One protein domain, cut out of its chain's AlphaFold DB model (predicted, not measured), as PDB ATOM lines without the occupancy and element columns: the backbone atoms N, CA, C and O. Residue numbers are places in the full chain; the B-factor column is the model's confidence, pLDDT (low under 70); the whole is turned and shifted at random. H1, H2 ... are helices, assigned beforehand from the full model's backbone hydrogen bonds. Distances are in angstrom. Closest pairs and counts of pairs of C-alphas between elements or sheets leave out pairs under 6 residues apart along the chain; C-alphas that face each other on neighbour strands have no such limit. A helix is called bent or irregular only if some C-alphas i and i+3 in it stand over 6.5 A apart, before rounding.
ATOM      1  N   PRO A 125      -4.468 -41.199  30.360       85.56
ATOM      2  CA  PRO A 125      -4.469 -39.811  29.899       85.56
ATOM      3  C   PRO A 125      -3.050 -39.212  29.926       85.56
ATOM      4  O   PRO A 125      -2.209 -39.609  30.733       85.56
ATOM      5  N   LYS A 126      -2.789 -38.196  29.087       85.81
ATOM      6  CA  LYS A 126      -1.474 -37.524  28.977       85.81
ATOM      7  C   LYS A 126      -0.916 -37.086  30.339       85.81
ATOM      8  O   LYS A 126       0.265 -37.267  30.606       85.81
ATOM      9  N   THR A 127      -1.761 -36.539  31.211       84.62
ATOM     10  CA  THR A 127      -1.368 -36.064  32.550       84.62
ATOM     11  C   THR A 127      -0.759 -37.165  33.411       84.62
ATOM     12  O   THR A 127       0.225 -36.926  34.106       84.62
ATOM     13  N   LYS A 128      -1.301 -38.381  33.321       85.69
ATOM     14  CA  LYS A 128      -0.808 -39.542  34.059       85.69
ATOM     15  C   LYS A 128       0.499 -40.086  33.502       85.69
ATOM     16  O   LYS A 128       1.384 -40.439  34.271       85.69
ATOM     17  N   LEU A 129       0.657 -40.072  32.181       84.50
ATOM     18  CA  LEU A 129       1.926 -40.421  31.542       84.50
ATOM     19  C   LEU A 129       3.040 -39.446  31.959       84.50
ATOM     20  O   LEU A 129       4.136 -39.878  32.293       84.50
ATOM     21  N   VAL A 130       2.751 -38.143  32.032       86.31
ATOM     22  CA  VAL A 130       3.704 -37.128  32.524       86.31
ATOM     23  C   VAL A 130       4.060 -37.340  34.001       86.31
ATOM     24  O   VAL A 130       5.217 -37.186  34.390       86.31
ATOM     25  N   GLU A 131       3.093 -37.735  34.830       85.50
ATOM     26  CA  GLU A 131       3.345 -38.092  36.229       85.50
ATOM     27  C   GLU A 131       4.271 -39.314  36.351       85.50
ATOM     28  O   GLU A 131       5.219 -39.288  37.138       85.50
ATOM     29  N   ALA A 132       4.057 -40.338  35.520       84.31
ATOM     30  CA  ALA A 132       4.926 -41.508  35.447       84.31
ATOM     31  C   ALA A 132       6.339 -41.160  34.957       84.31
ATOM     32  O   ALA A 132       7.308 -41.619  35.557       84.31
ATOM     33  N   ILE A 133       6.473 -40.285  33.950       87.19
ATOM     34  CA  ILE A 133       7.777 -39.769  33.490       87.19
ATOM     35  C   ILE A 133       8.522 -39.130  34.657       87.19
ATOM     36  O   ILE A 133       9.702 -39.391  34.860       87.19
ATOM     37  N   ARG A 134       7.830 -38.324  35.467       83.69
ATOM     38  CA  ARG A 134       8.444 -37.662  36.620       83.69
ATOM     39  C   ARG A 134       8.894 -38.652  37.692       83.69
ATOM     40  O   ARG A 134       9.913 -38.411  38.323       83.69
ATOM     41  N   LYS A 135       8.134 -39.724  37.933       84.44
ATOM     42  CA  LYS A 135       8.475 -40.752  38.932       84.44
ATOM     43  C   LYS A 135       9.634 -41.635  38.485       84.44
ATOM     44  O   LYS A 135      10.570 -41.839  39.243       84.44
ATOM     45  N   LEU A 136       9.580 -42.130  37.253       83.00
ATOM     46  CA  LEU A 136      10.586 -43.040  36.701       83.00
ATOM     47  C   LEU A 136      11.858 -42.297  36.275       83.00
ATOM     48  O   LEU A 136      12.948 -42.855  36.257       83.00
ATOM     49  N   GLY A 137      11.718 -41.014  35.963       79.50
ATOM     50  CA  GLY A 137      12.772 -40.149  35.470       79.50
ATOM     51  C   GLY A 137      13.554 -39.370  36.528       79.50
ATOM     52  O   GLY A 137      14.372 -38.534  36.164       79.50
ATOM     53  N   GLN A 138      13.349 -39.611  37.828       74.25
ATOM     54  CA  GLN A 138      13.964 -38.807  38.904       74.25
ATOM     55  C   GLN A 138      15.500 -38.743  38.860       74.25
ATOM     56  O   GLN A 138      16.089 -37.829  39.430       74.25
ATOM     57  N   HIS A 139      16.141 -39.691  38.176       69.31
ATOM     58  CA  HIS A 139      17.597 -39.811  38.080       69.31
ATOM     59  C   HIS A 139      18.161 -39.454  36.695       69.31
ATOM     60  O   HIS A 139      19.331 -39.711  36.430       69.31
ATOM     61  N   MET A 140      17.343 -38.902  35.792       72.00
ATOM     62  CA  MET A 140      17.759 -38.556  34.431       72.00
ATOM     63  C   MET A 140      17.978 -37.048  34.280       72.00
ATOM     64  O   MET A 140      17.038 -36.260  34.357       72.00
ATOM     65  N   ASP A 141      19.210 -36.662  33.944       66.12
ATOM     66  CA  ASP A 141      19.601 -35.258  33.732       66.12
ATOM     67  C   ASP A 141      19.013 -34.638  32.448       66.12
ATOM     68  O   ASP A 141      19.054 -33.425  32.254       66.12
ATOM     69  N   ARG A 142      18.479 -35.464  31.535       70.75
ATOM     70  CA  ARG A 142      18.019 -35.063  30.191       70.75
ATOM     71  C   ARG A 142      16.511 -35.202  29.989       70.75
ATOM     72  O   ARG A 142      16.066 -35.591  28.911       70.75
ATOM     73  N   LEU A 143      15.715 -34.901  31.009       78.81
ATOM     74  CA  LEU A 143      14.262 -34.877  30.860       78.81
ATOM     75  C   LEU A 143      13.749 -33.491  30.462       78.81
ATOM     76  O   LEU A 143      14.242 -32.485  30.978       78.81
ATOM     77  N   PRO A 144      12.732 -33.412  29.583       79.12
ATOM     78  CA  PRO A 144      11.997 -32.177  29.359       79.12
ATOM     79  C   PRO A 144      11.448 -31.649  30.685       79.12
ATOM     80  O   PRO A 144      11.010 -32.430  31.537       79.12
ATOM     81  N   SER A 145      11.437 -30.326  30.870       81.44
ATOM     82  CA  SER A 145      10.904 -29.776  32.115       81.44
ATOM     83  C   SER A 145       9.405 -30.069  32.236       81.44
ATOM     84  O   SER A 145       8.688 -30.220  31.241       81.44
ATOM     85  N   SER A 146       8.889 -30.086  33.469       77.06
ATOM     86  CA  SER A 146       7.448 -30.253  33.701       77.06
ATOM     87  C   SER A 146       6.612 -29.205  32.963       77.06
ATOM     88  O   SER A 146       5.501 -29.513  32.538       77.06
ATOM     89  N   ALA A 147       7.125 -27.984  32.803       77.81
ATOM     90  CA  ALA A 147       6.437 -26.928  32.071       77.81
ATOM     91  C   ALA A 147       6.379 -27.230  30.567       77.81
ATOM     92  O   ALA A 147       5.377 -26.928  29.925       77.81
ATOM     93  N   ASP A 148       7.411 -27.869  30.011       82.88
ATOM     94  CA  ASP A 148       7.462 -28.237  28.595       82.88
ATOM     95  C   ASP A 148       6.525 -29.400  28.268       82.88
ATOM     96  O   ASP A 148       5.848 -29.369  27.245       82.88
ATOM     97  N   MET A 149       6.395 -30.372  29.174       81.31
ATOM     98  CA  MET A 149       5.499 -31.521  28.986       81.31
ATOM     99  C   MET A 149       4.006 -31.157  29.063       81.31
ATOM    100  O   MET A 149       3.151 -31.839  28.490       81.31
ATOM    101  N   ILE A 150       3.656 -30.070  29.754       81.38
ATOM    102  CA  ILE A 150       2.262 -29.603  29.849       81.38
ATOM    103  C   ILE A 150       1.840 -28.856  28.575       81.38
ATOM    104  O   ILE A 150       0.652 -28.849  28.243       81.38
ATOM    105  N   LYS A 151       2.791 -28.295  27.815       85.19
ATOM    106  CA  LYS A 151       2.498 -27.544  26.586       85.19
ATOM    107  C   LYS A 151       1.730 -28.398  25.568       85.19
ATOM    108  O   LYS A 151       1.926 -29.616  25.504       85.19
ATOM    109  N   PRO A 152       0.884 -27.769  24.731       77.62
ATOM    110  CA  PRO A 152       0.164 -28.465  23.663       77.62
ATOM    111  C   PRO A 152       1.105 -29.032  22.590       77.62
ATOM    112  O   PRO A 152       0.740 -29.976  21.903       77.62
ATOM    113  N   THR A 153       2.321 -28.491  22.480       81.81
ATOM    114  CA  THR A 153       3.374 -28.990  21.585       81.81
ATOM    115  C   THR A 153       3.916 -30.353  22.000       81.81
ATOM    116  O   THR A 153       4.412 -31.075  21.149       81.81
ATOM    117  N   PHE A 154       3.832 -30.706  23.288       83.12
ATOM    118  CA  PHE A 154       4.181 -32.039  23.763       83.12
ATOM    119  C   PHE A 154       2.956 -32.934  23.611       83.12
ATOM    120  O   PHE A 154       1.954 -32.771  24.315       83.12
ATOM    121  N   THR A 155       2.994 -33.851  22.660       87.12
ATOM    122  CA  THR A 155       1.860 -34.726  22.375       87.12
ATOM    123  C   THR A 155       1.796 -35.885  23.367       87.12
ATOM    124  O   THR A 155       2.723 -36.165  24.131       87.12
ATOM    125  N   LYS A 156       0.660 -36.584  23.385       85.12
ATOM    126  CA  LYS A 156       0.526 -37.825  24.154       85.12
ATOM    127  C   LYS A 156       1.485 -38.906  23.633       85.12
ATOM    128  O   LYS A 156       2.033 -39.664  24.425       85.12
ATOM    129  N   THR A 157       1.717 -38.923  22.325       85.25
ATOM    130  CA  THR A 157       2.675 -39.795  21.639       85.25
ATOM    131  C   THR A 157       4.090 -39.567  22.158       85.25
ATOM    132  O   THR A 157       4.761 -40.529  22.515       85.25
ATOM    133  N   ASP A 158       4.500 -38.304  22.311       84.50
ATOM    134  CA  ASP A 158       5.822 -37.957  22.847       84.50
ATOM    135  C   ASP A 158       6.002 -38.469  24.279       84.50
ATOM    136  O   ASP A 158       7.063 -38.978  24.622       84.50
ATOM    137  N   ALA A 159       4.951 -38.412  25.104       84.19
ATOM    138  CA  ALA A 159       4.988 -38.959  26.459       84.19
ATOM    139  C   ALA A 159       5.206 -40.485  26.468       84.19
ATOM    140  O   ALA A 159       6.008 -40.994  27.250       84.19
ATOM    141  N   VAL A 160       4.512 -41.213  25.587       84.38
ATOM    142  CA  VAL A 160       4.646 -42.675  25.455       84.38
ATOM    143  C   VAL A 160       6.031 -43.061  24.934       84.38
ATOM    144  O   VAL A 160       6.667 -43.963  25.484       84.38
ATOM    145  N   LEU A 161       6.530 -42.365  23.909       85.12
ATOM    146  CA  LEU A 161       7.874 -42.589  23.369       85.12
ATOM    147  C   LEU A 161       8.943 -42.299  24.420       85.12
ATOM    148  O   LEU A 161       9.868 -43.084  24.602       85.12
ATOM    149  N   LEU A 162       8.790 -41.222  25.187       83.75
ATOM    150  CA  LEU A 162       9.744 -40.868  26.226       83.75
ATOM    151  C   LEU A 162       9.802 -41.946  27.325       83.75
ATOM    152  O   LEU A 162      10.890 -42.391  27.690       83.75
ATOM    153  N   LEU A 163       8.655 -42.457  27.780       83.06
ATOM    154  CA  LEU A 163       8.599 -43.559  28.750       83.06
ATOM    155  C   LEU A 163       9.229 -44.861  28.232       83.06
ATOM    156  O   LEU A 163       9.986 -45.515  28.944       83.06
ATOM    157  N   THR A 164       8.925 -45.242  26.994       81.31
ATOM    158  CA  THR A 164       9.265 -46.578  26.469       81.31
ATOM    159  C   THR A 164      10.600 -46.636  25.720       81.31
ATOM    160  O   THR A 164      11.215 -47.699  25.618       81.31
ATOM    161  N   GLU A 165      11.071 -45.523  25.157       81.38
ATOM    162  CA  GLU A 165      12.323 -45.457  24.393       81.38
ATOM    163  C   GLU A 165      13.448 -44.793  25.181       81.38
ATOM    164  O   GLU A 165      14.559 -45.315  25.172       81.38
ATOM    165  N   THR A 166      13.181 -43.691  25.893       79.62
ATOM    166  CA  THR A 166      14.249 -42.978  26.625       79.62
ATOM    167  C   THR A 166      14.444 -43.498  28.042       79.62
ATOM    168  O   THR A 166      15.578 -43.676  28.479       79.62
ATOM    169  N   LEU A 167      13.348 -43.782  28.750       80.50
ATOM    170  CA  LEU A 167      13.400 -44.334  30.101       80.50
ATOM    171  C   LEU A 167      13.487 -45.865  30.092       80.50
ATOM    172  O   LEU A 167      13.861 -46.451  31.101       80.50
ATOM    173  N   GLY A 168      13.154 -46.510  28.966       78.81
ATOM    174  CA  GLY A 168      13.147 -47.970  28.848       78.81
ATOM    175  C   GLY A 168      12.221 -48.646  29.862       78.81
ATOM    176  O   GLY A 168      12.460 -49.793  30.234       78.81
ATOM    177  N   ALA A 169      11.204 -47.928  30.345       80.75
ATOM    178  CA  ALA A 169      10.321 -48.423  31.385       80.75
ATOM    179  C   ALA A 169       9.395 -49.500  30.820       80.75
ATOM    180  O   ALA A 169       8.825 -49.340  29.737       80.75
ATOM    181  N   SER A 170       9.228 -50.592  31.566       79.00
ATOM    182  CA  SER A 170       8.293 -51.649  31.184       79.00
ATOM    183  C   SER A 170       6.846 -51.185  31.363       79.00
ATOM    184  O   SER A 170       6.548 -50.343  32.214       79.00
ATOM    185  N   LEU A 171       5.917 -51.788  30.614       78.75
ATOM    186  CA  LEU A 171       4.479 -51.542  30.773       78.75
ATOM    187  C   LEU A 171       4.030 -51.676  32.241       78.75
ATOM    188  O   LEU A 171       3.205 -50.901  32.717       78.75
ATOM    189  N   GLN A 172       4.604 -52.633  32.976       80.31
ATOM    190  CA  GLN A 172       4.316 -52.855  34.394       80.31
ATOM    191  C   GLN A 172       4.779 -51.686  35.268       80.31
ATOM    192  O   GLN A 172       3.984 -51.177  36.049       80.31
ATOM    193  N   GLN A 173       6.018 -51.218  35.091       82.12
ATOM    194  CA  GLN A 173       6.560 -50.067  35.826       82.12
ATOM    195  C   GLN A 173       5.771 -48.788  35.533       82.12
ATOM    196  O   GLN A 173       5.529 -47.976  36.424       82.12
ATOM    197  N   ILE A 174       5.345 -48.612  34.279       80.62
ATOM    198  CA  ILE A 174       4.521 -47.474  33.877       80.62
ATOM    199  C   ILE A 174       3.141 -47.583  34.517       80.62
ATOM    200  O   ILE A 174       2.677 -46.606  35.092       80.62
ATOM    201  N   ASN A 175       2.497 -48.751  34.475       79.88
ATOM    202  CA  ASN A 175       1.198 -48.958  35.110       79.88
ATOM    203  C   ASN A 175       1.262 -48.758  36.624       79.88
ATOM    204  O   ASN A 175       0.376 -48.118  37.173       79.88
ATOM    205  N   GLU A 176       2.312 -49.231  37.289       82.25
ATOM    206  CA  GLU A 176       2.533 -48.989  38.714       82.25
ATOM    207  C   GLU A 176       2.687 -47.488  39.002       82.25
ATOM    208  O   GLU A 176       1.995 -46.952  39.860       82.25
ATOM    209  N   ALA A 177       3.487 -46.772  38.206       79.38
ATOM    210  CA  ALA A 177       3.684 -45.332  38.370       79.38
ATOM    211  C   ALA A 177       2.438 -44.485  38.023       79.38
ATOM    212  O   ALA A 177       2.217 -43.430  38.630       79.38
ATOM    213  N   VAL A 178       1.637 -44.924  37.045       72.75
ATOM    214  CA  VAL A 178       0.390 -44.286  36.580       72.75
ATOM    215  C   VAL A 178      -0.771 -44.553  37.543       72.75
ATOM    216  O   VAL A 178      -1.576 -43.649  37.797       72.75
ATOM    217  N   TYR A 179      -0.863 -45.777  38.062       67.69
ATOM    218  CA  TYR A 179      -2.003 -46.289  38.820       67.69
ATOM    219  C   TYR A 179      -1.696 -46.619  40.280       67.69
ATOM    220  O   TYR A 179      -2.515 -47.345  40.833       67.69
ATOM    221  N   ASP A 180      -0.599 -46.104  40.876       59.56
ATOM    222  CA  ASP A 180      -0.208 -46.253  42.299       59.56
ATOM    223  C   ASP A 180      -1.299 -46.964  43.095       59.56
ATOM    224  O   ASP A 180      -2.287 -46.339  43.505       59.56
ATOM    225  N   VAL A 181      -1.180 -48.288  43.196       46.78
ATOM    226  CA  VAL A 181      -2.210 -49.139  43.785       46.78
ATOM    227  C   VAL A 181      -2.415 -48.677  45.225       46.78
ATOM    228  O   VAL A 181      -1.618 -48.981  46.103       46.78
ATOM    229  N   HIS A 182      -3.452 -47.866  45.439       43.09
ATOM    230  CA  HIS A 182      -4.089 -47.525  46.709       43.09
ATOM    231  C   HIS A 182      -3.215 -47.584  47.980       43.09
ATOM    232  O   HIS A 182      -3.617 -48.259  48.917       43.09
ATOM    233  N   HIS A 183      -2.088 -46.864  48.103       40.66
ATOM    234  CA  HIS A 183      -1.394 -46.842  49.410       40.66
ATOM    235  C   HIS A 183      -0.799 -45.523  49.928       40.66
ATOM    236  O   HIS A 183      -0.489 -45.475  51.117       40.66
TER     237      HIS A 183
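This is residues 125 to 183 of the 268 residues of an uncharacterized protein of Filomicrobium sp (UniProt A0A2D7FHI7). A small cluster of helices is built round H1, with H3 side by side with it and running the same way, H4 crossing it steeply, and the short H2 on the side of H1 away from H4. A loop of residues 137 to 145 leads from H1 to H2, and residues 180 to 183 form a tail after H4. The printed part has 59 residues with four named helices, in the order H1, H2, H3, H4, and no named strand; the class is all helix. It is compact, with a radius of gyration of the C-alphas of 10.8 A and spans of 31 by 22 by 17 A.

H1, residues 126 to 136, begins at C-alpha 126 (-1.474, -37.524, 28.977) and is 15.3 A long. H2 is residues 146 to 150, 6.5 A. H3, residues 156 to 166, is 14.9 A long; it is neither bent nor irregular, but only just: C-alphas 163 and 166 are 6.1 A apart. H4, residues 171 to 179, is 11.6 A long and ends at C-alpha 179 (-2.003, -46.289, 38.820).

H1 is the hub. It only just touches H2, with 3 pairs of C-alphas within 8 A, the closest those of Val 130 and Met 149 at 6.9 A. H1 and H3 touch, closest at the C-alphas of Lys 126 and Lys 156, 5.2 A, at a shallow tilt of 20 degrees, the same way. H1 and H4 touch, closest at the C-alphas of Ala 132 and Ala 177, 5.0 A, at a steep tilt of 69.6 degrees, only just short of about perpendicular, opposite ways. H2 and H4 are apart. In H1, H2, H3 and H4 every O i to N i+4 pair is within hydrogen-bond range.

The C-alphas farthest apart, Thr 153 and His 183, are 33.4 A apart. The printed part has no cut and no long link. Mean pLDDT of the printed part is 78.6; residues 139, 141 and 179 to 183 are under 70.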